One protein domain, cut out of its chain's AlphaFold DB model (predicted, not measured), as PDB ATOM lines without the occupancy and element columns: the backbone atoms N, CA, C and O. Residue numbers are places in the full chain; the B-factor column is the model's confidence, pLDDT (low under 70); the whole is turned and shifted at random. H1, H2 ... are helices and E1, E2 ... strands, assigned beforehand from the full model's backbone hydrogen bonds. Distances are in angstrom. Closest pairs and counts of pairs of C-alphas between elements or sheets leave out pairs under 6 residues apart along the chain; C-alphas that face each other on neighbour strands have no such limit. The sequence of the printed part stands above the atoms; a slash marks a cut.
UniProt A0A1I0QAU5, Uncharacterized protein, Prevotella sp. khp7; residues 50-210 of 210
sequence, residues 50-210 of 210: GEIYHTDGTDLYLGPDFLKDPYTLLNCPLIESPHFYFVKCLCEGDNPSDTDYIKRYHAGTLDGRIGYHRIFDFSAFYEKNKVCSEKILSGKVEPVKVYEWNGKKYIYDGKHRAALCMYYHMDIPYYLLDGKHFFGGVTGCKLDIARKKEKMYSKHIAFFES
ATOM      1  N   GLY A  50     -37.279  15.419 -51.226       82.88
ATOM      2  CA  GLY A  50     -36.054  16.087 -51.654       82.88
ATOM      3  C   GLY A  50     -34.933  15.106 -51.992       82.88
ATOM      4  O   GLY A  50     -35.167  13.952 -52.356       82.88
ATOM      5  N   GLU A  51     -33.704  15.585 -51.838       92.19
ATOM      6  CA  GLU A  51     -32.486  14.782 -51.921       92.19
ATOM      7  C   GLU A  51     -32.440  13.701 -50.825       92.19
ATOM      8  O   GLU A  51     -33.055  13.837 -49.760       92.19
ATOM      9  N   ILE A  52     -31.732  12.606 -51.115       95.75
ATOM     10  CA  ILE A  52     -31.493  11.514 -50.172       95.75
ATOM     11  C   ILE A  52     -30.149  11.750 -49.489       95.75
ATOM     12  O   ILE A  52     -29.113  11.829 -50.141       95.75
ATOM     13  N   TYR A  53     -30.188  11.800 -48.167       96.69
ATOM     14  CA  TYR A  53     -29.027  11.895 -47.291       96.69
ATOM     15  C   TYR A  53     -28.831  10.573 -46.550       96.69
ATOM     16  O   TYR A  53     -29.727   9.729 -46.534       96.69
ATOM     17  N   HIS A  54     -27.679  10.408 -45.903       97.31
ATOM     18  CA  HIS A  54     -27.333   9.213 -45.138       97.31
ATOM     19  C   HIS A  54     -26.881   9.590 -43.720       97.31
ATOM     20  O   HIS A  54     -26.286  10.646 -43.511       97.31
ATOM     21  N   THR A  55     -27.205   8.746 -42.742       97.06
ATOM     22  CA  THR A  55     -26.734   8.845 -41.350       97.06
ATOM     23  C   THR A  55     -26.581   7.445 -40.756       97.06
ATOM     24  O   THR A  55     -27.286   6.528 -41.174       97.06
ATOM     25  N   ASP A  56     -25.718   7.283 -39.755       96.00
ATOM     26  CA  ASP A  56     -25.607   6.058 -38.950       96.00
ATOM     27  C   ASP A  56     -26.746   5.915 -37.913       96.00
ATOM     28  O   ASP A  56     -26.918   4.869 -37.286       96.00
ATOM     29  N   GLY A  57     -27.554   6.968 -37.741       94.81
ATOM     30  CA  GLY A  57     -28.696   7.006 -36.833       94.81
ATOM     31  C   GLY A  57     -28.389   7.438 -35.404       94.81
ATOM     32  O   GLY A  57     -29.329   7.597 -34.622       94.81
ATOM     33  N   THR A  58     -27.122   7.660 -35.046       95.19
ATOM     34  CA  THR A  58     -26.723   8.114 -33.700       95.19
ATOM     35  C   THR A  58     -27.238   9.518 -33.382       95.19
ATOM     36  O   THR A  58     -27.493   9.841 -32.222       95.19
ATOM     37  N   ASP A  59     -27.472  10.329 -34.414       95.06
ATOM     38  CA  ASP A  59     -28.004  11.689 -34.334       95.06
ATOM     39  C   ASP A  59     -29.525  11.782 -34.559       95.06
ATOM     40  O   ASP A  59     -30.066  12.888 -34.661       95.06
ATOM     41  N   LEU A  60     -30.233  10.645 -34.628       98.12
ATOM     42  CA  LEU A  60     -31.677  10.612 -34.851       98.12
ATOM     43  C   LEU A  60     -32.470  10.546 -33.546       98.12
ATOM     44  O   LEU A  60     -32.306   9.646 -32.720       98.12
ATOM     45  N   TYR A  61     -33.440  11.450 -33.425       98.44
ATOM     46  CA  TYR A  61     -34.307  11.578 -32.260       98.44
ATOM     47  C   TYR A  61     -35.779  11.351 -32.609       98.44
ATOM     48  O   TYR A  61     -36.231  11.465 -33.755       98.44
ATOM     49  N   LEU A  62     -36.577  11.050 -31.589       97.69
ATOM     50  CA  LEU A  62     -38.026  10.999 -31.702       97.69
ATOM     51  C   LEU A  62     -38.634  12.396 -31.547       97.69
ATOM     52  O   LEU A  62     -38.397  13.105 -30.571       97.69
ATOM     53  N   GLY A  63     -39.440  12.776 -32.540       95.12
ATOM     54  CA  GLY A  63     -40.146  14.052 -32.556       95.12
ATOM     55  C   GLY A  63     -41.411  14.102 -31.681       95.12
ATOM     56  O   GLY A  63     -41.775  13.110 -31.044       95.12
ATOM     57  N   PRO A  64     -42.136  15.236 -31.712       95.12
ATOM     58  CA  PRO A  64     -43.383  15.468 -30.990       95.12
ATOM     59  C   PRO A  64     -44.439  14.377 -31.197       95.12
ATOM     60  O   PRO A  64     -44.992  14.190 -32.281       95.12
ATOM     61  N   ASP A  65     -44.778  13.689 -30.109       94.62
ATOM     62  CA  ASP A  65     -45.863  12.704 -30.039       94.62
ATOM     63  C   ASP A  65     -47.172  13.268 -29.453       94.62
ATOM     64  O   ASP A  65     -48.227  12.641 -29.595       94.62
ATOM     65  N   PHE A  66     -47.106  14.458 -28.841       95.94
ATOM     66  CA  PHE A  66     -48.166  15.110 -28.068       95.94
ATOM     67  C   PHE A  66     -48.775  14.221 -26.974       95.94
ATOM     68  O   PHE A  66     -49.983  14.243 -26.712       95.94
ATOM     69  N   LEU A  67     -47.936  13.417 -26.329       97.44
ATOM     70  CA  LEU A  67     -48.243  12.796 -25.045       97.44
ATOM     71  C   LEU A  67     -48.031  13.800 -23.909       97.44
ATOM     72  O   LEU A  67     -47.297  14.763 -24.070       97.44
ATOM     73  N   LYS A  68     -48.658  13.587 -22.750       98.12
ATOM     74  CA  LYS A  68     -48.352  14.414 -21.572       98.12
ATOM     75  C   LYS A  68     -46.907  14.184 -21.121       98.12
ATOM     76  O   LYS A  68     -46.357  13.108 -21.359       98.12
ATOM     77  N   ASP A  69     -46.331  15.151 -20.416       98.25
ATOM     78  CA  ASP A  69     -44.904  15.172 -20.051       98.25
ATOM     79  C   ASP A  69     -44.346  13.883 -19.411       98.25
ATOM     80  O   ASP A  69     -43.211  13.519 -19.743       98.25
ATOM     81  N   PRO A  70     -45.085  13.147 -18.550       97.81
ATOM     82  CA  PRO A  70     -44.596  11.882 -17.989       97.81
ATOM     83  C   PRO A  70     -44.482  10.736 -19.005       97.81
ATOM     84  O   PRO A  70     -43.829   9.738 -18.730       97.81
ATOM     85  N   TYR A  71     -45.143  10.848 -20.159       97.62
ATOM     86  CA  TYR A  71     -45.255   9.775 -21.150       97.62
ATOM     87  C   TYR A  71     -44.569  10.091 -22.478       97.62
ATOM     88  O   TYR A  71     -44.445   9.198 -23.312       97.62
ATOM     89  N   THR A  72     -44.174  11.334 -22.733       97.94
ATOM     90  CA  THR A  72     -43.599  11.692 -24.032       97.94
ATOM     91  C   THR A  72     -42.229  11.064 -24.264       97.94
ATOM     92  O   THR A  72     -41.422  10.950 -23.344       97.94
ATOM     93  N   LEU A  73     -41.986  10.664 -25.510       97.38
ATOM     94  CA  LEU A  73     -40.684  10.260 -26.041       97.38
ATOM     95  C   LEU A  73     -40.006  11.397 -26.815       97.38
ATOM     96  O   LEU A  73     -39.043  11.151 -27.534       97.38
ATOM     97  N   LEU A  74     -40.515  12.626 -26.725       97.38
ATOM     98  CA  LEU A  74     -39.883  13.784 -27.347       97.38
ATOM     99  C   LEU A  74     -38.414  13.889 -26.918       97.38
ATOM    100  O   LEU A  74     -38.111  13.798 -25.729       97.38
ATOM    101  N   ASN A  75     -37.522  14.098 -27.889       97.50
ATOM    102  CA  ASN A  75     -36.067  14.151 -27.705       97.50
ATOM    103  C   ASN A  75     -35.422  12.839 -27.226       97.50
ATOM    104  O   ASN A  75     -34.250  12.848 -26.863       97.50
ATOM    105  N   CYS A  76     -36.136  11.711 -27.243       98.00
ATOM    106  CA  CYS A  76     -35.534  10.401 -27.001       98.00
ATOM    107  C   CYS A  76     -34.672  10.005 -28.215       98.00
ATOM    108  O   CYS A  76     -35.207   9.995 -29.333       98.00
ATOM    109  N   PRO A  77     -33.375   9.686 -28.038       98.38
ATOM    110  CA  PRO A  77     -32.558   9.100 -29.096       98.38
ATOM    111  C   PRO A  77     -33.203   7.822 -29.635       98.38
ATOM    112  O   PRO A  77     -33.761   7.029 -28.871       98.38
ATOM    113  N   LEU A  78     -33.131   7.583 -30.947       98.31
ATOM    114  CA  LEU A  78     -33.752   6.404 -31.554       98.31
ATOM    115  C   LEU A  78     -33.238   5.106 -30.916       98.31
ATOM    116  O   LEU A  78     -34.053   4.235 -30.609       98.31
ATOM    117  N   ILE A  79     -31.929   5.003 -30.676       97.81
ATOM    118  CA  ILE A  79     -31.280   3.818 -30.093       97.81
ATOM    119  C   ILE A  79     -31.762   3.499 -28.669       97.81
ATOM    120  O   ILE A  79     -31.830   2.337 -28.281       97.81
ATOM    121  N   GLU A  80     -32.168   4.518 -27.912       97.94
ATOM    122  CA  GLU A  80     -32.704   4.376 -26.550       97.94
ATOM    123  C   GLU A  80     -34.226   4.189 -26.537       97.94
ATOM    124  O   GLU A  80     -34.844   3.994 -25.489       97.94
ATOM    125  N   SER A  81     -34.868   4.277 -27.701       97.75
ATOM    126  CA  SER A  81     -36.317   4.286 -27.771       97.75
ATOM    127  C   SER A  81     -36.927   2.884 -27.654       97.75
ATOM    128  O   SER A  81     -36.340   1.894 -28.107       97.75
ATOM    129  N   PRO A  82     -38.195   2.784 -27.202       97.69
ATOM    130  CA  PRO A  82     -38.931   1.522 -27.236       97.69
ATOM    131  C   PRO A  82     -39.010   0.912 -28.645       97.69
ATOM    132  O   PRO A  82     -39.109  -0.302 -28.785       97.69
ATOM    133  N   HIS A  83     -38.954   1.739 -29.698       97.00
ATOM    134  CA  HIS A  83     -38.969   1.270 -31.084       97.00
ATOM    135  C   HIS A  83     -37.728   0.445 -31.433       97.00
ATOM    136  O   HIS A  83     -37.865  -0.574 -32.107       97.00
ATOM    137  N   PHE A  84     -36.545   0.878 -30.987       97.81
ATOM    138  CA  PHE A  84     -35.298   0.165 -31.248       97.81
ATOM    139  C   PHE A  84     -35.256  -1.158 -30.492       97.81
ATOM    140  O   PHE A  84     -35.069  -2.203 -31.107       97.81
ATOM    141  N   TYR A  85     -35.552  -1.132 -29.189       97.38
ATOM    142  CA  TYR A  85     -35.577  -2.351 -28.380       97.38
ATOM    143  C   TYR A  85     -36.582  -3.386 -28.906       97.38
ATOM    144  O   TYR A  85     -36.278  -4.570 -28.985       97.38
ATOM    145  N   PHE A  86     -37.766  -2.943 -29.341       96.88
ATOM    146  CA  PHE A  86     -38.758  -3.830 -29.947       96.88
ATOM    147  C   PHE A  86     -38.246  -4.511 -31.219       96.88
ATOM    148  O   PHE A  86     -38.407  -5.718 -31.372       96.88
ATOM    149  N   VAL A  87     -37.619  -3.750 -32.118       96.31
ATOM    150  CA  VAL A  87     -37.011  -4.293 -33.341       96.31
ATOM    151  C   VAL A  87     -35.896  -5.281 -33.009       96.31
ATOM    152  O   VAL A  87     -35.870  -6.365 -33.584       96.31
ATOM    153  N   LYS A  88     -35.030  -4.937 -32.053       96.44
ATOM    154  CA  LYS A  88     -33.959  -5.812 -31.577       96.44
ATOM    155  C   LYS A  88     -34.511  -7.172 -31.133       96.44
ATOM    156  O   LYS A  88     -34.098  -8.187 -31.680       96.44
ATOM    157  N   CYS A  89     -35.523  -7.191 -30.259       95.69
ATOM    158  CA  CYS A  89     -36.158  -8.441 -29.822       95.69
ATOM    159  C   CYS A  89     -36.734  -9.256 -30.993       95.69
ATOM    160  O   CYS A  89     -36.595 -10.475 -31.023       95.69
ATOM    161  N   LEU A  90     -37.359  -8.599 -31.983       94.50
ATOM    162  CA  LEU A  90     -37.873  -9.294 -33.170       94.50
ATOM    163  C   LEU A  90     -36.758  -9.954 -33.993       94.50
ATOM    164  O   LEU A  90     -36.991 -11.012 -34.576       94.50
ATOM    165  N   CYS A  91     -35.586  -9.326 -34.074       94.31
ATOM    166  CA  CYS A  91     -34.440  -9.842 -34.819       94.31
ATOM    167  C   CYS A  91     -33.690 -10.950 -34.068       94.31
ATOM    168  O   CYS A  91     -33.195 -11.873 -34.709       94.31
ATOM    169  N   GLU A  92     -33.625 -10.876 -32.740       94.69
ATOM    170  CA  GLU A  92     -32.945 -11.864 -31.887       94.69
ATOM    171  C   GLU A  92     -33.812 -13.103 -31.600       94.69
ATOM    172  O   GLU A  92     -33.303 -14.130 -31.163       94.69
ATOM    173  N   GLY A  93     -35.114 -13.042 -31.902       89.00
ATOM    174  CA  GLY A  93     -36.055 -14.133 -31.628       89.00
ATOM    175  C   GLY A  93     -36.563 -14.159 -30.184       89.00
ATOM    176  O   GLY A  93     -37.245 -15.107 -29.794       89.00
ATOM    177  N   ASP A  94     -36.276 -13.111 -29.412       91.50
ATOM    178  CA  ASP A  94     -36.826 -12.898 -28.077       91.50
ATOM    179  C   ASP A  94     -38.340 -12.683 -28.125       91.50
ATOM    180  O   ASP A  94     -38.908 -12.328 -29.159       91.50
ATOM    181  N   ASN A  95     -39.005 -12.834 -26.976       88.56
ATOM    182  CA  ASN A  95     -40.431 -12.554 -26.859       88.56
ATOM    183  C   ASN A  95     -40.707 -11.033 -26.858       88.56
ATOM    184  O   ASN A  95     -40.450 -10.352 -25.859       88.56
ATOM    185  N   PRO A  96     -41.310 -10.470 -27.922       89.56
ATOM    186  CA  PRO A  96     -41.553  -9.038 -28.012       89.56
ATOM    187  C   PRO A  96     -42.734  -8.570 -27.145       89.56
ATOM    188  O   PRO A  96     -42.903  -7.355 -26.982       89.56
ATOM    189  N   SER A  97     -43.556  -9.477 -26.589       89.38
ATOM    190  CA  SER A  97     -44.764  -9.120 -25.821       89.38
ATOM    191  C   SER A  97     -44.475  -8.303 -24.569       89.38
ATOM    192  O   SER A  97     -45.304  -7.489 -24.163       89.38
ATOM    193  N   ASP A  98     -43.290  -8.483 -23.993       88.62
ATOM    194  CA  ASP A  98     -42.945  -7.914 -22.689       88.62
ATOM    195  C   ASP A  98     -42.112  -6.631 -22.806       88.62
ATOM    196  O   ASP A  98     -41.752  -6.006 -21.799       88.62
ATOM    197  N   THR A  99     -41.854  -6.193 -24.039       95.06
ATOM    198  CA  THR A  99     -41.137  -4.954 -24.344       95.06
ATOM    199  C   THR A  99     -41.928  -3.722 -23.891       95.06
ATOM    200  O   THR A  99     -43.166  -3.699 -23.905       95.06
ATOM    201  N   ASP A 100     -41.219  -2.644 -23.535       95.62
ATOM    202  CA  ASP A 100     -41.859  -1.359 -23.207       95.62
ATOM    203  C   ASP A 100     -42.702  -0.828 -24.379       95.62
ATOM    204  O   ASP A 100     -43.763  -0.238 -24.185       95.62
ATOM    205  N   TYR A 101     -42.305  -1.133 -25.617       95.81
ATOM    206  CA  TYR A 101     -43.073  -0.796 -26.812       95.81
ATOM    207  C   TYR A 101     -44.499  -1.360 -26.769       95.81
ATOM    208  O   TYR A 101     -45.460  -0.614 -26.979       95.81
ATOM    209  N   ILE A 102     -44.654  -2.654 -26.469       93.88
ATOM    210  CA  ILE A 102     -45.967  -3.313 -26.411       93.88
ATOM    211  C   ILE A 102     -46.774  -2.819 -25.210       93.88
ATOM    212  O   ILE A 102     -47.954  -2.481 -25.358       93.88
ATOM    213  N   LYS A 103     -46.136  -2.673 -24.044       93.56
ATOM    214  CA  LYS A 103     -46.769  -2.109 -22.839       93.56
ATOM    215  C   LYS A 103     -47.342  -0.716 -23.117       93.56
ATOM    216  O   LYS A 103     -48.526  -0.460 -22.876       93.56
ATOM    217  N   ARG A 104     -46.540   0.166 -23.720       94.56
ATOM    218  CA  ARG A 104     -46.952   1.513 -24.131       94.56
ATOM    219  C   ARG A 104     -48.013   1.512 -25.221       94.56
ATOM    220  O   ARG A 104     -48.904   2.362 -25.207       94.56
ATOM    221  N   TYR A 105     -47.939   0.585 -26.177       92.06
ATOM    222  CA  TYR A 105     -48.936   0.454 -27.238       92.06
ATOM    223  C   TYR A 105     -50.326   0.178 -26.656       92.06
ATOM    224  O   TYR A 105     -51.285   0.876 -26.990       92.06
ATOM    225  N   HIS A 106     -50.430  -0.778 -25.730       90.50
ATOM    226  CA  HIS A 106     -51.696  -1.107 -25.069       90.50
ATOM    227  C   HIS A 106     -52.176  -0.000 -24.129       90.50
ATOM    228  O   HIS A 106     -53.360   0.338 -24.135       90.50
ATOM    229  N   ALA A 107     -51.266   0.625 -23.378       91.88
ATOM    230  CA  ALA A 107     -51.591   1.757 -22.508       91.88
ATOM    231  C   ALA A 107     -51.966   3.035 -23.285       91.88
ATOM    232  O   ALA A 107     -52.489   3.991 -22.705       91.88
ATOM    233  N   GLY A 108     -51.698   3.073 -24.593       91.56
ATOM    234  CA  GLY A 108     -51.846   4.271 -25.408       91.56
ATOM    235  C   GLY A 108     -50.825   5.345 -25.058       91.56
ATOM    236  O   GLY A 108     -51.090   6.516 -25.286       91.56
ATOM    237  N   THR A 109     -49.674   4.990 -24.502       95.31
ATOM    238  CA  THR A 109     -48.583   5.916 -24.171       95.31
ATOM    239  C   THR A 109     -47.440   5.846 -25.174       95.31
ATOM    240  O   THR A 109     -46.434   6.488 -24.946       95.31
ATOM    241  N   LEU A 110     -47.559   5.102 -26.280       92.94
ATOM    242  CA  LEU A 110     -46.464   4.937 -27.243       92.94
ATOM    243  C   LEU A 110     -46.239   6.158 -28.148       92.94
ATOM    244  O   LEU A 110     -45.110   6.602 -28.305       92.94
ATOM    245  N   ASP A 111     -47.301   6.670 -28.770       89.31
ATOM    246  CA  ASP A 111     -47.262   7.811 -29.692       89.31
ATOM    247  C   ASP A 111     -48.656   8.454 -29.833       89.31
ATOM    248  O   ASP A 111     -49.537   8.232 -29.004       89.31
ATOM    249  N   GLY A 112     -48.903   9.240 -30.886       84.69
ATOM    250  CA  GLY A 112     -50.188   9.905 -31.135       84.69
ATOM    251  C   GLY A 112     -51.388   8.986 -31.438       84.69
ATOM    252  O   GLY A 112     -52.481   9.502 -31.692       84.69
ATOM    253  N   ARG A 113     -51.227   7.656 -31.441       82.31
ATOM    254  CA  ARG A 113     -52.322   6.681 -31.594       82.31
ATOM    255  C   ARG A 113     -53.073   6.473 -30.276       82.31
ATOM    256  O   ARG A 113     -52.504   6.585 -29.187       82.31
ATOM    257  N   ILE A 114     -54.367   6.164 -30.373       81.44
ATOM    258  CA  ILE A 114     -55.131   5.657 -29.224       81.44
ATOM    259  C   ILE A 114     -54.553   4.288 -28.845       81.44
ATOM    260  O   ILE A 114     -54.206   3.507 -29.731       81.44
ATOM    261  N   GLY A 115     -54.477   3.995 -27.546       75.50
ATOM    262  CA  GLY A 115     -54.206   2.636 -27.087       75.50
ATOM    263  C   GLY A 115     -55.253   1.676 -27.638       75.50
ATOM    264  O   GLY A 115     -56.458   1.899 -27.496       75.50
ATOM    265  N   TYR A 116     -54.806   0.622 -28.309       67.44
ATOM    266  CA  TYR A 116     -55.715  -0.396 -28.805       67.44
ATOM    267  C   TYR A 116     -55.879  -1.470 -27.730       67.44
ATOM    268  O   TYR A 116     -54.936  -2.182 -27.399       67.44
ATOM    269  N   HIS A 117     -57.113  -1.658 -27.259       58.06
ATOM    270  CA  HIS A 117     -57.513  -2.853 -26.501       58.06
ATOM    271  C   HIS A 117     -57.567  -4.124 -27.376       58.06
ATOM    272  O   HIS A 117     -58.057  -5.159 -26.939       58.06
ATOM    273  N   ARG A 118     -57.131  -4.043 -28.639       61.62
ATOM    274  CA  ARG A 118     -57.057  -5.188 -29.547       61.62
ATOM    275  C   ARG A 118     -55.739  -5.924 -29.357       61.62
ATOM    276  O   ARG A 118     -54.725  -5.304 -29.045       61.62
ATOM    277  N   ILE A 119     -55.786  -7.225 -29.627       72.69
ATOM    278  CA  ILE A 119     -54.616  -8.098 -29.717       72.69
ATOM    279  C   ILE A 119     -53.628  -7.478 -30.707       72.69
ATOM    280  O   ILE A 119     -54.006  -7.085 -31.816       72.69
ATOM    281  N   PHE A 120     -52.383  -7.332 -30.265       83.06
ATOM    282  CA  PHE A 120     -51.292  -6.918 -31.127       83.06
ATOM    283  C   PHE A 120     -50.987  -8.056 -32.105       83.06
ATOM    284  O   PHE A 120     -50.775  -9.194 -31.693       83.06
ATOM    285  N   ASP A 121     -51.000  -7.761 -33.403       87.75
ATOM    286  CA  ASP A 121     -50.747  -8.759 -34.439       87.75
ATOM    287  C   ASP A 121     -49.238  -8.960 -34.618       87.75
ATOM    288  O   ASP A 121     -48.594  -8.320 -35.454       87.75
ATOM    289  N   PHE A 122     -48.661  -9.821 -33.777       88.25
ATOM    290  CA  PHE A 122     -47.237 -10.144 -33.843       88.25
ATOM    291  C   PHE A 122     -46.860 -10.794 -35.174       88.25
ATOM    292  O   PHE A 122     -45.810 -10.459 -35.714       88.25
ATOM    293  N   SER A 123     -47.717 -11.649 -35.741       88.50
ATOM    294  CA  SER A 123     -47.437 -12.338 -37.007       88.50
ATOM    295  C   SER A 123     -47.211 -11.345 -38.144       88.50
ATOM    296  O   SER A 123     -46.191 -11.412 -38.831       88.50
ATOM    297  N   ALA A 124     -48.109 -10.367 -38.299       88.44
ATOM    298  CA  ALA A 124     -47.960  -9.325 -39.314       88.44
ATOM    299  C   ALA A 124     -46.705  -8.464 -39.087       88.44
ATOM    300  O   ALA A 124     -46.080  -7.992 -40.040       88.44
ATOM    301  N   PHE A 125     -46.321  -8.245 -37.826       89.62
ATOM    302  CA  PHE A 125     -45.091  -7.527 -37.500       89.62
ATOM    303  C   PHE A 125     -43.835  -8.331 -37.833       89.62
ATOM    304  O   PHE A 125     -42.933  -7.755 -38.435       89.62
ATOM    305  N   TYR A 126     -43.779  -9.626 -37.513       92.12
ATOM    306  CA  TYR A 126     -42.658 -10.499 -37.873       92.12
ATOM    307  C   TYR A 126     -42.477 -10.596 -39.386       92.12
ATOM    308  O   TYR A 126     -41.364 -10.417 -39.880       92.12
ATOM    309  N   GLU A 127     -43.562 -10.801 -40.136       92.56
ATOM    310  CA  GLU A 127     -43.516 -10.849 -41.600       92.56
ATOM    311  C   GLU A 127     -42.985  -9.533 -42.176       92.56
ATOM    312  O   GLU A 127     -42.041  -9.516 -42.971       92.56
ATOM    313  N   LYS A 128     -43.523  -8.402 -41.707       91.38
ATOM    314  CA  LYS A 128     -43.041  -7.082 -42.118       91.38
ATOM    315  C   LYS A 128     -41.575  -6.859 -41.736       91.38
ATOM    316  O   LYS A 128     -40.840  -6.266 -42.524       91.38
ATOM    317  N   ASN A 129     -41.158  -7.296 -40.546       93.25
ATOM    318  CA  ASN A 129     -39.781  -7.180 -40.070       93.25
ATOM    319  C   ASN A 129     -38.829  -7.972 -40.966       93.25
ATOM    320  O   ASN A 129     -37.810  -7.433 -41.387       93.25
ATOM    321  N   LYS A 130     -39.202  -9.203 -41.331       94.12
ATOM    322  CA  LYS A 130     -38.438 -10.060 -42.240       94.12
ATOM    323  C   LYS A 130     -38.247  -9.407 -43.608       94.12
ATOM    324  O   LYS A 130     -37.114  -9.195 -44.023       94.12
ATOM    325  N   VAL A 131     -39.337  -8.989 -44.255       94.62
ATOM    326  CA  VAL A 131     -39.284  -8.319 -45.570       94.62
ATOM    327  C   VAL A 131     -38.443  -7.040 -45.513       94.62
ATOM    328  O   VAL A 131     -37.685  -6.733 -46.432       94.62
ATOM    329  N   CYS A 132     -38.568  -6.265 -44.434       94.19
ATOM    330  CA  CYS A 132     -37.781  -5.048 -44.259       94.19
ATOM    331  C   CYS A 132     -36.294  -5.358 -44.035       94.19
ATOM    332  O   CYS A 132     -35.447  -4.662 -44.588       94.19
ATOM    333  N   SER A 133     -35.979  -6.410 -43.278       95.88
ATOM    334  CA  SER A 133     -34.606  -6.861 -43.028       95.88
ATOM    335  C   SER A 133     -33.933  -7.333 -44.318       95.88
ATOM    336  O   SER A 133     -32.822  -6.909 -44.609       95.88
ATOM    337  N   GLU A 134     -34.626  -8.113 -45.152       96.31
ATOM    338  CA  GLU A 134     -34.128  -8.545 -46.469       96.31
ATOM    339  C   GLU A 134     -33.805  -7.352 -47.383       96.31
ATOM    340  O   GLU A 134     -32.764  -7.321 -48.045       96.31
ATOM    341  N   LYS A 135     -34.664  -6.325 -47.392       95.94
ATOM    342  CA  LYS A 135     -34.399  -5.074 -48.121       95.94
ATOM    343  C   LYS A 135     -33.163  -4.347 -47.586       95.94
ATOM    344  O   LYS A 135     -32.374  -3.855 -48.384       95.94
ATOM    345  N   ILE A 136     -32.989  -4.293 -46.266       95.69
ATOM    346  CA  ILE A 136     -31.846  -3.624 -45.630       95.69
ATOM    347  C   ILE A 136     -30.538  -4.341 -45.938       95.69
ATOM    348  O   ILE A 136     -29.609  -3.722 -46.448       95.69
ATOM    349  N   LEU A 137     -30.502  -5.654 -45.732       95.56
ATOM    350  CA  LEU A 137     -29.313  -6.471 -45.969       95.56
ATOM    351  C   LEU A 137     -28.928  -6.545 -47.456       95.56
ATOM    352  O   LEU A 137     -27.768  -6.773 -47.777       95.56
ATOM    353  N   SER A 138     -29.876  -6.311 -48.370       96.50
ATOM    354  CA  SER A 138     -29.614  -6.213 -49.815       96.50
ATOM    355  C   SER A 138     -29.327  -4.788 -50.313       96.50
ATOM    356  O   SER A 138     -29.239  -4.578 -51.523       96.50
ATOM    357  N   GLY A 139     -29.219  -3.798 -49.417       93.56
ATOM    358  CA  GLY A 139     -28.958  -2.394 -49.762       93.56
ATOM    359  C   GLY A 139     -30.139  -1.656 -50.410       93.56
ATOM    360  O   GLY A 139     -30.003  -0.511 -50.832       93.56
ATOM    361  N   LYS A 140     -31.325  -2.270 -50.481       94.69
ATOM    362  CA  LYS A 140     -32.547  -1.707 -51.085       94.69
ATOM    363  C   LYS A 140     -33.417  -1.001 -50.041       94.69
ATOM    364  O   LYS A 140     -34.621  -1.253 -49.933       94.69
ATOM    365  N   VAL A 141     -32.798  -0.135 -49.242       94.50
ATOM    366  CA  VAL A 141     -33.471   0.569 -48.145       94.50
ATOM    367  C   VAL A 141     -34.286   1.737 -48.685       94.50
ATOM    368  O   VAL A 141     -33.762   2.661 -49.295       94.50
ATOM    369  N   GLU A 142     -35.591   1.724 -48.422       93.75
ATOM    370  CA  GLU A 142     -36.433   2.895 -48.664       93.75
ATOM    371  C   GLU A 142     -36.036   4.031 -47.700       93.75
ATOM    372  O   GLU A 142     -35.990   3.788 -46.487       93.75
ATOM    373  N   PRO A 143     -35.842   5.278 -48.166       96.00
ATOM    374  CA  PRO A 143     -35.479   6.373 -47.277       96.00
ATOM    375  C   PRO A 143     -36.556   6.671 -46.226       96.00
ATOM    376  O   PRO A 143     -37.762   6.621 -46.508       96.00
ATOM    377  N   VAL A 144     -36.135   6.956 -44.995       96.12
ATOM    378  CA  VAL A 144     -37.025   7.452 -43.931       96.12
ATOM    379  C   VAL A 144     -37.291   8.949 -44.108       96.12
ATOM    380  O   VAL A 144     -36.651   9.613 -44.918       96.12
ATOM    381  N   LYS A 145     -38.267   9.499 -43.384       94.50
ATOM    382  CA  LYS A 145     -38.571  10.938 -43.433       94.50
ATOM    383  C   LYS A 145     -38.078  11.599 -42.160       94.50
ATOM    384  O   LYS A 145     -38.509  11.212 -41.072       94.50
ATOM    385  N   VAL A 146     -37.217  12.596 -42.305       95.31
ATOM    386  CA  VAL A 146     -36.575  13.316 -41.203       95.31
ATOM    387  C   VAL A 146     -36.808  14.808 -41.387       95.31
ATOM    388  O   VAL A 146     -36.862  15.286 -42.511       95.31
ATOM    389  N   TYR A 147     -36.957  15.548 -40.298       93.81
ATOM    390  CA  TYR A 147     -36.890  17.009 -40.316       93.81
ATOM    391  C   TYR A 147     -35.844  17.476 -39.312       93.81
ATOM    392  O   TYR A 147     -35.539  16.766 -38.350       93.81
ATOM    393  N   GLU A 148     -35.304  18.666 -39.542       94.12
ATOM    394  CA  GLU A 148     -34.373  19.306 -38.624       94.12
ATOM    395  C   GLU A 148     -35.090  20.366 -37.786       94.12
ATOM    396  O   GLU A 148     -35.944  21.103 -38.284       94.12
ATOM    397  N   TRP A 149     -34.757  20.422 -36.500       93.44
ATOM    398  CA  TRP A 149     -35.227  21.453 -35.583       93.44
ATOM    399  C   TRP A 149     -34.155  21.731 -34.531       93.44
ATOM    400  O   TRP A 149     -33.683  20.805 -33.868       93.44
ATOM    401  N   ASN A 150     -33.744  22.992 -34.394       92.38
ATOM    402  CA  ASN A 150     -32.691  23.428 -33.468       92.38
ATOM    403  C   ASN A 150     -31.409  22.584 -33.555       92.38
ATOM    404  O   ASN A 150     -30.886  22.107 -32.548       92.38
ATOM    405  N   GLY A 151     -30.942  22.357 -34.789       93.44
ATOM    406  CA  GLY A 151     -29.721  21.602 -35.088       93.44
ATOM    407  C   GLY A 151     -29.803  20.099 -34.804       93.44
ATOM    408  O   GLY A 151     -28.778  19.421 -34.820       93.44
ATOM    409  N   LYS A 152     -30.994  19.558 -34.520       96.19
ATOM    410  CA  LYS A 152     -31.222  18.125 -34.283       96.19
ATOM    411  C   LYS A 152     -32.135  17.525 -35.340       96.19
ATOM    412  O   LYS A 152     -33.086  18.166 -35.787       96.19
ATOM    413  N   LYS A 153     -31.885  16.261 -35.687       97.06
ATOM    414  CA  LYS A 153     -32.671  15.501 -36.663       97.06
ATOM    415  C   LYS A 153     -33.714  14.637 -35.968       97.06
ATOM    416  O   LYS A 153     -33.402  13.838 -35.086       97.06
ATOM    417  N   TYR A 154     -34.961  14.755 -36.407       96.69
ATOM    418  CA  TYR A 154     -36.090  14.032 -35.835       96.69
ATOM    419  C   TYR A 154     -36.787  13.170 -36.873       96.69
ATOM    420  O   TYR A 154     -37.105  13.614 -37.978       96.69
ATOM    421  N   ILE A 155     -37.105  11.936 -36.493       95.75
ATOM    422  CA  ILE A 155     -37.808  11.000 -37.370       95.75
ATOM    423  C   ILE A 155     -39.291  11.364 -37.416       95.75
ATOM    424  O   ILE A 155     -40.014  11.241 -36.421       95.75
ATOM    425  N   TYR A 156     -39.754  11.750 -38.602       92.31
ATOM    426  CA  TYR A 156     -41.164  11.977 -38.898       92.31
ATOM    427  C   TYR A 156     -41.895  10.670 -39.212       92.31
ATOM    428  O   TYR A 156     -42.957  10.394 -38.653       92.31
ATOM    429  N   ASP A 157     -41.308   9.844 -40.081       91.88
ATOM    430  CA  ASP A 157     -41.848   8.543 -40.474       91.88
ATOM    431  C   ASP A 157     -40.718   7.542 -40.739       91.88
ATOM    432  O   ASP A 157     -39.631   7.915 -41.175       91.88
ATOM    433  N   GLY A 158     -40.987   6.260 -40.487       94.50
ATOM    434  CA  GLY A 158     -40.009   5.186 -40.687       94.50
ATOM    435  C   GLY A 158     -39.211   4.767 -39.446       94.50
ATOM    436  O   GLY A 158     -38.190   4.110 -39.600       94.50
ATOM    437  N   LYS A 159     -39.685   5.054 -38.221       96.12
ATOM    438  CA  LYS A 159     -38.989   4.717 -36.953       96.12
ATOM    439  C   LYS A 159     -38.478   3.269 -36.871       96.12
ATOM    440  O   LYS A 159     -37.327   3.055 -36.527       96.12
ATOM    441  N   HIS A 160     -39.303   2.275 -37.222       96.62
ATOM    442  CA  HIS A 160     -38.870   0.866 -37.202       96.62
ATOM    443  C   HIS A 160     -37.847   0.536 -38.295       96.62
ATOM    444  O   HIS A 160     -37.001  -0.320 -38.088       96.62
ATOM    445  N   ARG A 161     -37.917   1.209 -39.451       97.31
ATOM    446  CA  ARG A 161     -36.956   1.010 -40.542       97.31
ATOM    447  C   ARG A 161     -35.592   1.573 -40.153       97.31
ATOM    448  O   ARG A 161     -34.602   0.874 -40.288       97.31
ATOM    449  N   ALA A 162     -35.572   2.787 -39.602       98.12
ATOM    450  CA  ALA A 162     -34.363   3.386 -39.047       98.12
ATOM    451  C   ALA A 162     -33.770   2.506 -37.931       98.12
ATOM    452  O   ALA A 162     -32.585   2.203 -37.963       98.12
ATOM    453  N   ALA A 163     -34.603   2.010 -37.007       98.19
ATOM    454  CA  ALA A 163     -34.155   1.096 -35.956       98.19
ATOM    455  C   ALA A 163     -33.552  -0.210 -36.502       98.19
ATOM    456  O   ALA A 163     -32.541  -0.668 -35.983       98.19
ATOM    457  N   LEU A 164     -34.141  -0.793 -37.554       97.75
ATOM    458  CA  LEU A 164     -33.588  -1.980 -38.212       97.75
ATOM    459  C   LEU A 164     -32.228  -1.701 -38.858       97.75
ATOM    460  O   LEU A 164     -31.320  -2.512 -38.715       97.75
ATOM    461  N   CYS A 165     -32.073  -0.568 -39.548       98.19
ATOM    462  CA  CYS A 165     -30.780  -0.165 -40.100       98.19
ATOM    463  C   CYS A 165     -29.722  -0.046 -38.996       98.19
ATOM    464  O   CYS A 165     -28.656  -0.639 -39.125       98.19
ATOM    465  N   MET A 166     -30.047   0.616 -37.878       98.00
ATOM    466  CA  MET A 166     -29.139   0.719 -36.729       98.00
ATOM    467  C   MET A 166     -28.780  -0.651 -36.142       98.00
ATOM    468  O   MET A 166     -27.619  -0.888 -35.827       98.00
ATOM    469  N   TYR A 167     -29.756  -1.560 -36.013       97.69
ATOM    470  CA  TYR A 167     -29.522  -2.918 -35.510       97.69
ATOM    471  C   TYR A 167     -28.539  -3.699 -36.395       97.69
ATOM    472  O   TYR A 167     -27.674  -4.398 -35.880       97.69
ATOM    473  N   TYR A 168     -28.644  -3.557 -37.719       97.69
ATOM    474  CA  TYR A 168     -27.731  -4.194 -38.673       97.69
ATOM    475  C   TYR A 168     -26.447  -3.396 -38.942       97.69
ATOM    476  O   TYR A 168     -25.667  -3.808 -39.796       97.69
ATOM    477  N   HIS A 169     -26.219  -2.276 -38.247       97.06
ATOM    478  CA  HIS A 169     -25.091  -1.368 -38.487       97.06
ATOM    479  C   HIS A 169     -25.000  -0.878 -39.945       97.06
ATOM    480  O   HIS A 169     -23.920  -0.786 -40.522       97.06
ATOM    481  N   MET A 170     -26.154  -0.579 -40.543       97.38
ATOM    482  CA  MET A 170     -26.286  -0.086 -41.914       97.38
ATOM    483  C   MET A 170     -26.647   1.400 -41.923       97.38
ATOM    484  O   MET A 170     -27.432   1.853 -41.086       97.38
ATOM    485  N   ASP A 171     -26.169   2.123 -42.936       96.75
ATOM    486  CA  ASP A 171     -26.571   3.511 -43.169       96.75
ATOM    487  C   ASP A 171     -28.090   3.641 -43.346       96.75
ATOM    488  O   ASP A 171     -28.770   2.815 -43.969       96.75
ATOM    489  N   ILE A 172     -28.624   4.737 -42.819       98.12
ATOM    490  CA  ILE A 172     -30.032   5.102 -42.881       98.12
ATOM    491  C   ILE A 172     -30.203   6.158 -43.973       98.12
ATOM    492  O   ILE A 172     -29.914   7.333 -43.727       98.12
ATOM    493  N   PRO A 173     -30.707   5.798 -45.167       97.81
ATOM    494  CA  PRO A 173     -31.086   6.803 -46.141       97.81
ATOM    495  C   PRO A 173     -32.307   7.575 -45.635       97.81
ATOM    496  O   PRO A 173     -33.252   6.985 -45.094       97.81
ATOM    497  N   TYR A 174     -32.332   8.889 -45.831       97.38
ATOM    498  CA  TYR A 174     -33.463   9.724 -45.439       97.38
ATOM    499  C   TYR A 174     -33.715  10.892 -46.391       97.38
ATOM    500  O   TYR A 174     -32.797  11.451 -46.982       97.38
ATOM    501  N   TYR A 175     -34.983  11.286 -46.486       95.75
ATOM    502  CA  TYR A 175     -35.388  12.574 -47.037       95.75
ATOM    503  C   TYR A 175     -35.411  13.614 -45.925       95.75
ATOM    504  O   TYR A 175     -36.072  13.399 -44.901       95.75
ATOM    505  N   LEU A 176     -34.738  14.744 -46.145       93.94
ATOM    506  CA  LEU A 176     -34.878  15.918 -45.291       93.94
ATOM    507  C   LEU A 176     -36.123  16.705 -45.717       93.94
ATOM    508  O   LEU A 176     -36.215  17.197 -46.839       93.94
ATOM    509  N   LEU A 177     -37.105  16.781 -44.828       91.06
ATOM    510  CA  LEU A 177     -38.339  17.526 -45.037       91.06
ATOM    511  C   LEU A 177     -38.143  18.994 -44.645       91.06
ATOM    512  O   LEU A 177     -37.563  19.278 -43.596       91.06
ATOM    513  N   ASP A 178     -38.713  19.914 -45.427       84.81
ATOM    514  CA  ASP A 178     -38.855  21.312 -45.005       84.81
ATOM    515  C   ASP A 178     -39.732  21.368 -43.741       84.81
ATOM    516  O   ASP A 178     -40.868  20.871 -43.724       84.81
ATOM    517  N   GLY A 179     -39.207  21.990 -42.680       73.81
ATOM    518  CA  GLY A 179     -39.889  22.159 -41.400       73.81
ATOM    519  C   GLY A 179     -41.290  22.765 -41.539       73.81
ATOM    520  O   GLY A 179     -42.195  22.386 -40.795       73.81
ATOM    521  N   LYS A 180     -41.546  23.606 -42.550       75.31
ATOM    522  CA  LYS A 180     -42.884  24.172 -42.822       75.31
ATOM    523  C   LYS A 180     -43.963  23.101 -43.012       75.31
ATOM    524  O   LYS A 180     -45.112  23.311 -42.621       75.31
ATOM    525  N   HIS A 181     -43.608  21.939 -43.559       69.38
ATOM    526  CA  HIS A 181     -44.532  20.813 -43.717       69.38
ATOM    527  C   HIS A 181     -44.805  20.070 -42.404       69.38
ATOM    528  O   HIS A 181     -45.842  19.417 -42.278       69.38
ATOM    529  N   PHE A 182     -43.906  20.181 -41.422       70.75
ATOM    530  CA  PHE A 182     -44.062  19.579 -40.102       70.75
ATOM    531  C   PHE A 182     -44.945  20.423 -39.173       70.75
ATOM    532  O   PHE A 182     -45.822  19.868 -38.506       70.75
ATOM    533  N   PHE A 183     -44.744  21.746 -39.139       71.25
ATOM    534  CA  PHE A 183     -45.457  22.649 -38.220       71.25
ATOM    535  C   PHE A 183     -46.890  22.981 -38.670       71.25
ATOM    536  O   PHE A 183     -47.708  23.423 -37.863       71.25
ATOM    537  N   GLY A 184     -47.230  22.721 -39.935       70.81
ATOM    538  CA  GLY A 184     -48.573  22.921 -40.475       70.81
ATOM    539  C   GLY A 184     -49.591  21.832 -40.103       70.81
ATOM    540  O   GLY A 184     -49.264  20.702 -39.731       70.81
ATOM    541  N   GLY A 185     -50.877  22.165 -40.243       78.62
ATOM    542  CA  GLY A 185     -51.986  21.214 -40.147       78.62
ATOM    543  C   GLY A 185     -52.133  20.570 -38.766       78.62
ATOM    544  O   GLY A 185     -52.472  21.222 -37.785       78.62
ATOM    545  N   VAL A 186     -51.919  19.256 -38.697       81.50
ATOM    546  CA  VAL A 186     -52.235  18.431 -37.518       81.50
ATOM    547  C   VAL A 186     -51.344  18.753 -36.329       81.50
ATOM    548  O   VAL A 186     -51.830  18.783 -35.201       81.50
ATOM    549  N   THR A 187     -50.053  18.982 -36.571       87.19
ATOM    550  CA  THR A 187     -49.096  19.371 -35.530       87.19
ATOM    551  C   THR A 187     -49.506  20.705 -34.917       87.19
ATOM    552  O   THR A 187     -49.617  20.788 -33.698       87.19
ATOM    553  N   GLY A 188     -49.843  21.696 -35.753       87.94
ATOM    554  CA  GLY A 188     -50.357  22.995 -35.312       87.94
ATOM    555  C   GLY A 188     -51.613  22.867 -34.446       87.94
ATOM    556  O   GLY A 188     -51.627  23.338 -33.312       87.94
ATOM    557  N   CYS A 189     -52.624  22.112 -34.895       88.06
ATOM    558  CA  CYS A 189     -53.835  21.891 -34.094       88.06
ATOM    559  C   CYS A 189     -53.548  21.238 -32.732       88.06
ATOM    560  O   CYS A 189     -54.197  21.558 -31.736       88.06
ATOM    561  N   LYS A 190     -52.600  20.293 -32.669       92.06
ATOM    562  CA  LYS A 190     -52.209  19.670 -31.397       92.06
ATOM    563  C   LYS A 190     -51.445  20.646 -30.505       92.06
ATOM    564  O   LYS A 190     -51.670  20.630 -29.297       92.06
ATOM    565  N   LEU A 191     -50.600  21.499 -31.078       93.19
ATOM    566  CA  LEU A 191     -49.878  22.537 -30.347       93.19
ATOM    567  C   LEU A 191     -50.836  23.566 -29.736       93.19
ATOM    568  O   LEU A 191     -50.692  23.901 -28.564       93.19
ATOM    569  N   ASP A 192     -51.877  23.976 -30.458       92.56
ATOM    570  CA  ASP A 192     -52.904  24.883 -29.925       92.56
ATOM    571  C   ASP A 192     -53.651  24.280 -28.727       92.56
ATOM    572  O   ASP A 192     -53.966  24.970 -27.755       92.56
ATOM    573  N   ILE A 193     -53.931  22.974 -28.767       93.56
ATOM    574  CA  ILE A 193     -54.520  22.252 -27.630       93.56
ATOM    575  C   ILE A 193     -53.513  22.157 -26.475       93.56
ATOM    576  O   ILE A 193     -53.900  22.351 -25.322       93.56
ATOM    577  N   ALA A 194     -52.244  21.866 -26.771       95.69
ATOM    578  CA  ALA A 194     -51.181  21.758 -25.776       95.69
ATOM    579  C   ALA A 194     -50.975  23.081 -25.025       95.69
ATOM    580  O   ALA A 194     -50.950  23.070 -23.799       95.69
ATOM    581  N   ARG A 195     -50.952  24.220 -25.732       95.88
ATOM    582  CA  ARG A 195     -50.840  25.573 -25.151       95.88
ATOM    583  C   ARG A 195     -51.946  25.885 -24.145       95.88
ATOM    584  O   ARG A 195     -51.682  26.407 -23.072       95.88
ATOM    585  N   LYS A 196     -53.186  25.472 -24.424       96.44
ATOM    586  CA  LYS A 196     -54.310  25.618 -23.473       96.44
ATOM    587  C   LYS A 196     -54.159  24.760 -22.211       96.44
ATOM    588  O   LYS A 196     -54.922  24.927 -21.262       96.44
ATOM    589  N   LYS A 197     -53.224  23.807 -22.206       96.12
ATOM    590  CA  LYS A 197     -52.951  22.864 -21.115       96.12
ATOM    591  C   LYS A 197     -51.458  22.808 -20.788       96.12
ATOM    592  O   LYS A 197     -50.937  21.728 -20.518       96.12
ATOM    593  N   GLU A 198     -50.792  23.958 -20.792       94.44
ATOM    594  CA  GLU A 198     -49.332  24.078 -20.718       94.44
ATOM    595  C   GLU A 198     -48.683  23.211 -19.635       94.44
ATOM    596  O   GLU A 198     -47.757  22.459 -19.924       94.44
ATOM    597  N   LYS A 199     -49.252  23.192 -18.423       97.00
ATOM    598  CA  LYS A 199     -48.753  22.378 -17.298       97.00
ATOM    599  C   LYS A 199     -48.638  20.873 -17.586       97.00
ATOM    600  O   LYS A 199     -47.954  20.176 -16.849       97.00
ATOM    601  N   MET A 200     -49.362  20.347 -18.576       97.88
ATOM    602  CA  MET A 200     -49.344  18.925 -18.944       97.88
ATOM    603  C   MET A 200     -48.458  18.613 -20.158       97.88
ATOM    604  O   MET A 200     -48.204  17.433 -20.411       97.88
ATOM    605  N   TYR A 201     -48.068  19.633 -20.923       97.88
ATOM    606  CA  TYR A 201     -47.353  19.522 -22.201       97.88
ATOM    607  C   TYR A 201     -46.172  20.500 -22.256       97.88
ATOM    608  O   TYR A 201     -45.834  21.021 -23.323       97.88
ATOM    609  N   SER A 202     -45.569  20.780 -21.102       98.00
ATOM    610  CA  SER A 202     -44.509  21.779 -20.966       98.00
ATOM    611  C   SER A 202     -43.301  21.427 -21.833       98.00
ATOM    612  O   SER A 202     -42.704  22.312 -22.440       98.00
ATOM    613  N   LYS A 203     -43.001  20.130 -21.999       97.81
ATOM    614  CA  LYS A 203     -41.903  19.655 -22.852       97.81
ATOM    615  C   LYS A 203     -42.145  19.953 -24.329       97.81
ATOM    616  O   LYS A 203     -41.219  20.358 -25.023       97.81
ATOM    617  N   HIS A 204     -43.371  19.753 -24.823       97.19
ATOM    618  CA  HIS A 204     -43.703  20.073 -26.216       97.19
ATOM    619  C   HIS A 204     -43.683  21.576 -26.444       97.19
ATOM    620  O   HIS A 204     -43.129  22.011 -27.441       97.19
ATOM    621  N   ILE A 205     -44.254  22.362 -25.532       96.62
ATOM    622  CA  ILE A 205     -44.278  23.824 -25.664       96.62
ATOM    623  C   ILE A 205     -42.853  24.372 -25.703       96.62
ATOM    624  O   ILE A 205     -42.504  25.033 -26.675       96.62
ATOM    625  N   ALA A 206     -42.003  23.973 -24.752       96.69
ATOM    626  CA  ALA A 206     -40.594  24.351 -24.743       96.69
ATOM    627  C   ALA A 206     -39.872  23.958 -26.041       96.69
ATOM    628  O   ALA A 206     -39.093  24.741 -26.566       96.69
ATOM    629  N   PHE A 207     -40.160  22.777 -26.596       95.88
ATOM    630  CA  PHE A 207     -39.584  22.344 -27.871       95.88
ATOM    631  C   PHE A 207     -39.967  23.246 -29.047       95.88
ATOM    632  O   PHE A 207     -39.131  23.487 -29.907       95.88
ATOM    633  N   PHE A 208     -41.212  23.719 -29.121       92.81
ATOM    634  CA  PHE A 208     -41.656  24.584 -30.221       92.81
ATOM    635  C   PHE A 208     -41.315  26.070 -30.005       92.81
ATOM    636  O   PHE A 208     -41.470  26.847 -30.944       92.81
ATOM    637  N   GLU A 209     -40.901  26.466 -28.798       92.38
ATOM    638  CA  GLU A 209     -40.595  27.860 -28.431       92.38
ATOM    639  C   GLU A 209     -39.095  28.154 -28.270       92.38
ATOM    640  O   GLU A 209     -38.720  29.322 -28.187       92.38
ATOM    641  N   SER A 210     -38.247  27.121 -28.244       86.31
ATOM    642  CA  SER A 210     -36.783  27.228 -28.365       86.31
ATOM    643  C   SER A 210     -36.352  27.551 -29.787       86.31
ATOM    644  O   SER A 210     -35.398  28.339 -29.941       86.31
TER     645      SER A 210
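This is residues 50 to 210 of the 210 residues of an uncharacterized protein of Prevotella sp. khp7 (UniProt A0A1I0QAU5). A strongly twisted five-stranded sheet has helix H4 packed on it, and H1 and H3 pack crosswise on H4 away from the sheet, with H2 touching H1. Beyond the sheet, H5 only grazes it, and H6 and H7 pair up at the far end of the domain. The 161 printed residues hold seven named helices and five named strands, in the order E1 E2 H1 H2 H3 E3 E4 H4 E5 H5 H6 H7; the sheet is mixed, with order E1 E5 E3 E4 E2, and the class is mixed, helices and strands. The whole is compact, with a radius of gyration of the C-alphas of 16.1 A and spans of 45 by 40 by 23 A.

Start at edge strand E1, residues 52 to 55, antiparallel to E5, residues 172 to 177, with N 53 and O 174 2.9 A apart. E5 is parallel to E3, residues 144 to 149 (N 175 and O 144, 2.8 A). E3 forms a hairpin with E4, residues 152 to 157, where N 154 and O 147 are 2.9 A apart. E4 is parallel to the other edge strand, E2, residues 60 to 62 (N 61 and O 153, 2.9 A). H4, residues 159 to 167, is on the sheet at a height of 8.7 A. H1, residues 82 to 92, touches H4 at a steep tilt of 52 degrees, the same way; their closest C-alphas, of Phe 84 and Ala 163, are 4.9 A apart. H3, residues 122 to 137, touches H1 with residues 126 to 129 alone, about perpendicular at 82 degrees, closest at the C-alphas of Leu 90 and Tyr 126, 6.8 A. H2, residues 100 to 107, touches H1, with the C-alphas of Pro 82 and Tyr 101 closest at 4.8 A. H5, residues 179 to 183, only grazes the sheet with its residues 179 to 182. H6, residues 186 to 195, touches H7, residues 202 to 209, at a steep tilt of 61 degrees, opposite ways, closest at the C-alphas of Arg 195 and Ile 205, 6.8 A. In H1 to H7 every O i to N i+4 pair is within hydrogen-bond range.

Find C-alpha 52 at (-31.493, 11.514, -50.172), where E1 begins. H1 spans 15.4 A. From C-alpha 122 at (-47.237, -10.144, -33.843) H3 runs 21.9 A. E3 spans 16.4 A, E4 15.6 A and E5 15.1 A. H6 spans 14.3 A, and H7 ends at C-alpha 209, (-40.595, 27.860, -28.431).

The C-alphas of Ser 138 and Lys 196 are the two farthest apart, 48.1 A. The printed part has no cut. The links from E2 to H1, 19 residues, and from H2 to H3, 14 residues, are long. Look for pLDDT under 70 at residues 116 to 118 and 181; the mean of the printed part is 92.5.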